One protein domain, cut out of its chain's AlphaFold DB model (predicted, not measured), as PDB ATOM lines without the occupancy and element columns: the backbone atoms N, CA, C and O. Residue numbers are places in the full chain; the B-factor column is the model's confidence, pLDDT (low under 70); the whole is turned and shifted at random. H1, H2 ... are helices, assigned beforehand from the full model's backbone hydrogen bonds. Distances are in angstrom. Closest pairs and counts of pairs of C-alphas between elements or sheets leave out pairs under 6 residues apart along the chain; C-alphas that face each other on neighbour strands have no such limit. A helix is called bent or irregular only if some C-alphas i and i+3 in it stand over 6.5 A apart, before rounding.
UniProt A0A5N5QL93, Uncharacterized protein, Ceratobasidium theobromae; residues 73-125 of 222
ATOM      1  N   LEU A  73     -54.032  29.324  11.115       89.88
ATOM      2  CA  LEU A  73     -54.761  28.824   9.947       89.88
ATOM      3  C   LEU A  73     -55.581  29.929   9.278       89.88
ATOM      4  O   LEU A  73     -55.541  30.051   8.058       89.88
ATOM      5  N   ASP A  74     -56.234  30.790  10.062       92.75
ATOM      6  CA  ASP A  74     -56.970  31.937   9.520       92.75
ATOM      7  C   ASP A  74     -56.028  32.893   8.786       92.75
ATOM      8  O   ASP A  74     -56.330  33.351   7.687       92.75
ATOM      9  N   LEU A  75     -54.831  33.131   9.329       92.38
ATOM     10  CA  LEU A  75     -53.811  33.946   8.668       92.38
ATOM     11  C   LEU A  75     -53.301  33.321   7.359       92.38
ATOM     12  O   LEU A  75     -52.927  34.055   6.440       92.38
ATOM     13  N   VAL A  76     -53.285  31.990   7.256       91.56
ATOM     14  CA  VAL A  76     -52.956  31.276   6.013       91.56
ATOM     15  C   VAL A  76     -54.089  31.406   4.999       91.56
ATOM     16  O   VAL A  76     -53.828  31.750   3.847       91.56
ATOM     17  N   HIS A  77     -55.342  31.220   5.420       91.06
ATOM     18  CA  HIS A  77     -56.514  31.391   4.556       91.06
ATOM     19  C   HIS A  77     -56.643  32.826   4.025       91.06
ATOM     20  O   HIS A  77     -56.959  33.028   2.853       91.06
ATOM     21  N   LEU A  78     -56.322  33.825   4.850       93.75
ATOM     22  CA  LEU A  78     -56.293  35.239   4.464       93.75
ATOM     23  C   LEU A  78     -55.074  35.617   3.605       93.75
ATOM     24  O   LEU A  78     -54.908  36.784   3.253       93.75
ATOM     25  N   ASN A  79     -54.205  34.661   3.254       90.19
ATOM     26  CA  ASN A  79     -52.965  34.890   2.504       90.19
ATOM     27  C   ASN A  79     -51.988  35.885   3.163       90.19
ATOM     28  O   ASN A  79     -51.110  36.420   2.471       90.19
ATOM     29  N   ILE A  80     -52.109  36.106   4.477       92.44
ATOM     30  CA  ILE A  80     -51.195  36.935   5.278       92.44
ATOM     31  C   ILE A  80     -49.925  36.135   5.580       92.44
ATOM     32  O   ILE A  80     -48.815  36.623   5.380       92.44
ATOM     33  N   MET A  81     -50.082  34.880   6.008       92.06
ATOM     34  CA  MET A  81     -48.970  33.955   6.226       92.06
ATOM     35  C   MET A  81     -48.817  33.017   5.031       92.06
ATOM     36  O   MET A  81     -49.766  32.353   4.622       92.06
ATOM     37  N   ARG A  82     -47.605  32.949   4.469       90.44
ATOM     38  CA  ARG A  82     -47.282  32.126   3.293       90.44
ATOM     39  C   ARG A  82     -46.004  31.330   3.524       90.44
ATOM     40  O   ARG A  82     -45.126  31.749   4.272       90.44
ATOM     41  N   GLY A  83     -45.921  30.156   2.911       90.50
ATOM     42  CA  GLY A  83     -44.884  29.182   3.223       90.50
ATOM     43  C   GLY A  83     -45.186  27.804   2.648       90.50
ATOM     44  O   GLY A  83     -46.318  27.482   2.283       90.50
ATOM     45  N   LEU A  84     -44.153  26.970   2.564       89.44
ATOM     46  CA  LEU A  84     -44.276  25.617   2.037       89.44
ATOM     47  C   LEU A  84     -44.821  24.671   3.118       89.44
ATOM     48  O   LEU A  84     -44.128  24.367   4.090       89.44
ATOM     49  N   GLY A  85     -46.048  24.175   2.932       88.81
ATOM     50  CA  GLY A  85     -46.657  23.192   3.837       88.81
ATOM     51  C   GLY A  85     -46.886  23.722   5.256       88.81
ATOM     52  O   GLY A  85     -46.663  22.989   6.220       88.81
ATOM     53  N   ILE A  86     -47.299  24.989   5.387       90.81
ATOM     54  CA  ILE A  86     -47.471  25.681   6.680       90.81
ATOM     55  C   ILE A  86     -48.374  24.900   7.628       90.81
ATOM     56  O   ILE A  86     -48.020  24.744   8.788       90.81
ATOM     57  N   GLU A  87     -49.495  24.366   7.144       89.31
ATOM     58  CA  GLU A  87     -50.439  23.617   7.983       89.31
ATOM     59  C   GLU A  87     -49.787  22.401   8.641       89.31
ATOM     60  O   GLU A  87     -49.948  22.172   9.840       89.31
ATOM     61  N   ARG A  88     -48.994  21.642   7.872       90.38
ATOM     62  CA  ARG A  88     -48.259  20.486   8.392       90.38
ATOM     63  C   ARG A  88     -47.222  20.931   9.415       90.38
ATOM     64  O   ARG A  88     -47.166  20.348  10.491       90.38
ATOM     65  N   ARG A  89     -46.441  21.970   9.100       89.94
ATOM     66  CA  ARG A  89     -45.400  22.498   9.997       89.94
ATOM     67  C   ARG A  89     -45.992  23.013  11.307       89.94
ATOM     68  O   ARG A  89     -45.478  22.670  12.367       89.94
ATOM     69  N   TRP A  90     -47.108  23.738  11.231       90.00
ATOM     70  CA  TRP A  90     -47.878  24.218  12.377       90.00
ATOM     71  C   TRP A  90     -48.361  23.064  13.260       90.00
ATOM     72  O   TRP A  90     -48.077  23.060  14.453       90.00
ATOM     73  N   ARG A  91     -48.998  22.038  12.676       90.62
ATOM     74  CA  ARG A  91     -49.449  20.847  13.424       90.62
ATOM     75  C   ARG A  91     -48.298  20.095  14.097       90.62
ATOM     76  O   ARG A  91     -48.487  19.540  15.169       90.62
ATOM     77  N   THR A  92     -47.114  20.087  13.486       92.75
ATOM     78  CA  THR A  92     -45.906  19.471  14.061       92.75
ATOM     79  C   THR A  92     -45.137  20.380  15.028       92.75
ATOM     80  O   THR A  92     -44.075  19.984  15.497       92.75
ATOM     81  N   GLY A  93     -45.607  21.607  15.289       88.75
ATOM     82  CA  GLY A  93     -44.914  22.569  16.154       88.75
ATOM     83  C   GLY A  93     -43.574  23.072  15.599       88.75
ATOM     84  O   GLY A  93     -42.730  23.553  16.351       88.75
ATOM     85  N   GLN A  94     -43.343  22.950  14.290       87.25
ATOM     86  CA  GLN A  94     -42.106  23.402  13.656       87.25
ATOM     87  C   GLN A  94     -42.104  24.919  13.460       87.25
ATOM     88  O   GLN A  94     -43.125  25.534  13.145       87.25
ATOM     89  N   TYR A  95     -40.921  25.520  13.565       86.69
ATOM     90  CA  TYR A  95     -40.754  26.954  13.370       86.69
ATOM     91  C   TYR A  95     -41.058  27.357  11.916       86.69
ATOM     92  O   TYR A  95     -40.377  26.939  10.974       86.69
ATOM     93  N   LEU A  96     -42.095  28.179  11.725       86.94
ATOM     94  CA  LEU A  96     -42.632  28.519  10.401       86.94
ATOM     95  C   LEU A  96     -41.683  29.409   9.580       86.94
ATOM     96  O   LEU A  96     -41.574  29.240   8.363       86.94
ATOM     97  N   TYR A  97     -40.946  30.294  10.253       86.88
ATOM     98  CA  TYR A  97     -40.116  31.334   9.635       86.88
ATOM     99  C   TYR A  97     -38.613  31.071   9.743       86.88
ATOM    100  O   TYR A  97     -37.812  31.998   9.840       86.88
ATOM    101  N   SER A  98     -38.196  29.803   9.726       90.25
ATOM    102  CA  SER A  98     -36.765  29.508   9.671       90.25
ATOM    103  C   SER A  98     -36.187  30.006   8.343       90.25
ATOM    104  O   SER A  98     -36.857  29.982   7.309       90.25
ATOM    105  N   THR A  99     -34.927  30.435   8.341       92.25
ATOM    106  CA  THR A  99     -34.259  30.929   7.124       92.25
ATOM    107  C   THR A  99     -34.308  29.899   5.991       92.25
ATOM    108  O   THR A  99     -34.537  30.250   4.833       92.25
ATOM    109  N   LEU A 100     -34.181  28.612   6.328       90.81
ATOM    110  CA  LEU A 100     -34.340  27.496   5.395       90.81
ATOM    111  C   LEU A 100     -35.774  27.370   4.865       90.81
ATOM    112  O   LEU A 100     -35.949  27.184   3.663       90.81
ATOM    113  N   SER A 101     -36.794  27.514   5.720       89.69
ATOM    114  CA  SER A 101     -38.212  27.520   5.319       89.69
ATOM    115  C   SER A 101     -38.491  28.601   4.278       89.69
ATOM    116  O   SER A 101     -39.068  28.327   3.224       89.69
ATOM    117  N   VAL A 102     -38.002  29.816   4.539       91.62
ATOM    118  CA  VAL A 102     -38.170  30.968   3.647       91.62
ATOM    119  C   VAL A 102     -37.459  30.732   2.314       91.62
ATOM    120  O   VAL A 102     -38.053  30.935   1.256       91.62
ATOM    121  N   ARG A 103     -36.217  30.230   2.335       94.50
ATOM    122  CA  ARG A 103     -35.470  29.891   1.109       94.50
ATOM    123  C   ARG A 103     -36.178  28.816   0.283       94.50
ATOM    124  O   ARG A 103     -36.318  28.982  -0.926       94.50
ATOM    125  N   GLN A 104     -36.652  27.747   0.923       92.81
ATOM    126  CA  GLN A 104     -37.387  26.663   0.261       92.81
ATOM    127  C   GLN A 104     -38.696  27.154  -0.361       92.81
ATOM    128  O   GLN A 104     -39.022  26.770  -1.482       92.81
ATOM    129  N   PHE A 105     -39.434  28.012   0.346       94.31
ATOM    130  CA  PHE A 105     -40.660  28.611  -0.170       94.31
ATOM    131  C   PHE A 105     -40.386  29.516  -1.377       94.31
ATOM    132  O   PHE A 105     -41.029  29.372  -2.409       94.31
ATOM    133  N   ASN A 106     -39.387  30.393  -1.301       95.19
ATOM    134  CA  ASN A 106     -39.039  31.257  -2.431       95.19
ATOM    135  C   ASN A 106     -38.588  30.438  -3.650       95.19
ATOM    136  O   ASN A 106     -38.995  30.719  -4.777       95.19
ATOM    137  N   ALA A 107     -37.802  29.381  -3.430       96.62
ATOM    138  CA  ALA A 107     -37.409  28.461  -4.491       96.62
ATOM    139  C   ALA A 107     -38.624  27.759  -5.121       96.62
ATOM    140  O   ALA A 107     -38.716  27.684  -6.347       96.62
ATOM    141  N   SER A 108     -39.582  27.286  -4.317       96.00
ATOM    142  CA  SER A 108     -40.779  26.621  -4.841       96.00
ATOM    143  C   SER A 108     -41.670  27.576  -5.639       96.00
ATOM    144  O   SER A 108     -42.156  27.192  -6.703       96.00
ATOM    145  N   VAL A 109     -41.819  28.825  -5.191       96.00
ATOM    146  CA  VAL A 109     -42.547  29.876  -5.919       96.00
ATOM    147  C   VAL A 109     -41.891  30.140  -7.275       96.00
ATOM    148  O   VAL A 109     -42.575  30.129  -8.299       96.00
ATOM    149  N   ASN A 110     -40.565  30.289  -7.317       97.25
ATOM    150  CA  ASN A 110     -39.831  30.517  -8.564       97.25
ATOM    151  C   ASN A 110     -39.970  29.336  -9.542       97.25
ATOM    152  O   ASN A 110     -40.178  29.532 -10.744       97.25
ATOM    153  N   LEU A 111     -39.911  28.101  -9.035       97.69
ATOM    154  CA  LEU A 111     -40.126  26.896  -9.840       97.69
ATOM    155  C   LEU A 111     -41.554  26.828 -10.392       97.69
ATOM    156  O   LEU A 111     -41.743  26.517 -11.569       97.69
ATOM    157  N   GLN A 112     -42.562  27.151  -9.578       96.56
ATOM    158  CA  GLN A 112     -43.957  27.200 -10.018       96.56
ATOM    159  C   GLN A 112     -44.165  28.256 -11.104       96.56
ATOM    160  O   GLN A 112     -44.759  27.951 -12.138       96.56
ATOM    161  N   GLN A 113     -43.625  29.462 -10.921       97.38
ATOM    162  CA  GLN A 113     -43.696  30.526 -11.923       97.38
ATOM    163  C   GLN A 113     -43.031  30.111 -13.237       97.38
ATOM    164  O   GLN A 113     -43.616  30.280 -14.306       97.38
ATOM    165  N   THR A 114     -41.850  29.496 -13.168       97.56
ATOM    166  CA  THR A 114     -41.136  28.999 -14.352       97.56
ATOM    167  C   THR A 114     -41.934  27.905 -15.057       97.56
ATOM    168  O   THR A 114     -42.089  27.932 -16.277       97.56
ATOM    169  N   ARG A 115     -42.520  26.968 -14.303       97.69
ATOM    170  CA  ARG A 115     -43.370  25.905 -14.853       97.69
ATOM    171  C   ARG A 115     -44.612  26.468 -15.540       97.69
ATOM    172  O   ARG A 115     -44.938  26.032 -16.643       97.69
ATOM    173  N   ILE A 116     -45.289  27.432 -14.913       97.56
ATOM    174  CA  ILE A 116     -46.452  28.117 -15.494       97.56
ATOM    175  C   ILE A 116     -46.034  28.845 -16.768       97.56
ATOM    176  O   ILE A 116     -46.671  28.662 -17.802       97.56
ATOM    177  N   ARG A 117     -44.933  29.599 -16.731       96.88
ATOM    178  CA  ARG A 117     -44.394  30.313 -17.891       96.88
ATOM    179  C   ARG A 117     -44.072  29.366 -19.040       96.88
ATOM    180  O   ARG A 117     -44.462  29.647 -20.165       96.88
ATOM    181  N   ASN A 118     -43.425  28.239 -18.768       96.31
ATOM    182  CA  ASN A 118     -43.087  27.247 -19.788       96.31
ATOM    183  C   ASN A 118     -44.338  26.575 -20.359       96.31
ATOM    184  O   ASN A 118     -44.438  26.405 -21.571       96.31
ATOM    185  N   LYS A 119     -45.324  26.250 -19.513       95.12
ATOM    186  CA  LYS A 119     -46.607  25.696 -19.960       95.12
ATOM    187  C   LYS A 119     -47.369  26.698 -20.827       95.12
ATOM    188  O   LYS A 119     -47.849  26.326 -21.891       95.12
ATOM    189  N   LEU A 120     -47.433  27.963 -20.417       93.75
ATOM    190  CA  LEU A 120     -48.041  29.037 -21.203       93.75
ATOM    191  C   LEU A 120     -47.286  29.267 -22.511       93.75
ATOM    192  O   LEU A 120     -47.912  29.345 -23.558       93.75
ATOM    193  N   ALA A 121     -45.955  29.306 -22.483       93.19
ATOM    194  CA  ALA A 121     -45.140  29.431 -23.684       93.19
ATOM    195  C   ALA A 121     -45.370  28.255 -24.642       93.19
ATOM    196  O   ALA A 121     -45.492  28.477 -25.840       93.19
ATOM    197  N   GLY A 122     -45.494  27.028 -24.129       90.19
ATOM    198  CA  GLY A 122     -45.867  25.854 -24.917       90.19
ATOM    199  C   GLY A 122     -47.246  26.003 -25.559       90.19
ATOM    200  O   GLY A 122     -47.366  25.838 -26.767       90.19
ATOM    201  N   LEU A 123     -48.257  26.399 -24.778       85.81
ATOM    202  CA  LEU A 123     -49.628  26.626 -25.259       85.81
ATOM    203  C   LEU A 123     -49.754  27.796 -26.249       85.81
ATOM    204  O   LEU A 123     -50.686  27.823 -27.046       85.81
ATOM    205  N   LEU A 124     -48.862  28.785 -26.167       84.88
ATOM    206  CA  LEU A 124     -48.830  29.928 -27.082       84.88
ATOM    207  C   LEU A 124     -48.013  29.641 -28.348       84.88
ATOM    208  O   LEU A 124     -48.325  30.199 -29.397       84.88
ATOM    209  N   ARG A 125     -46.971  28.802 -28.257       84.25
ATOM    210  CA  ARG A 125     -46.124  28.398 -29.392       84.25
ATOM    211  C   ARG A 125     -46.772  27.328 -30.254       84.25
ATOM    212  O   ARG A 125     -46.521  27.316 -31.455       84.25
TER     213      ARG A 125
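Overview. This is residues 73 to 125 of the 222 residues of an uncharacterized protein of Ceratobasidium theobromae (UniProt A0A5N5QL93). One long helix, H3, makes the length of this model; it begins in a small head and runs out of it as an arm, and its residues 110 to 125 stick out free. The head holds the two short helices H1 and H2, the links between the helices and residues 99 to 109 of H3. The printed part has 53 residues with three named helices, in the order H1, H2, H3 along the chain, and no named strand; the class is all helix, with 38 of the 53 residues in helices. The whole is loose, with a radius of gyration of the C-alphas of 14.3 A, and its C-alphas span 46 by 23 by 16 A.

Along the chain. The printed part begins with H1, residues 73 to 77, whose first C-alpha, that of Leu 73, is at (-54.761, 28.824, 9.947). Residues 78 to 85 form the link to H2, residues 86 to 91, which begins with C-alpha 86 at (-47.471, 25.681, 6.680). Residues 92 to 98 then lead to H3, residues 99 to 125, which measures 38.5 A from its first C-alpha to its last. H3 begins with C-alpha 99 at (-34.259, 30.929, 7.124) and ends with C-alpha 125 at (-46.124, 28.398, -29.392).

Arrangement. H1 and H2 are close but not clearly touching, with 2 pairs of C-alphas within 8 A. Their closest C-alphas are those of Leu 73 and Glu 87, 7.0 A apart, and their centres are 11.2 A apart. H1 and H3 are apart, with no C-alpha of the one within 8 A of the other. H2 and H3 are apart by the same measure, though they follow each other along the chain. Residues 110 to 125 of H3 stand free. In H1, H2 and H3 every O i to N i+4 pair is within hydrogen-bond range, and no helix is bent or irregular.

Size, cuts and confidence. The outline is elongated, but only just, at 46 by 23 by 16 A. The two C-alphas farthest apart are those of Gly 93 and Arg 125, 45.9 A. Without residues 110 to 125, the body of 37 residues spans 24 by 20 by 12 A and has a radius of gyration of 9.5 A. The printed part has no cut. The links H1 to H2, of 8 residues, and H2 to H3, of 7 residues, are both short. The mean pLDDT of the printed part is 92.0, and no printed residue is under 70.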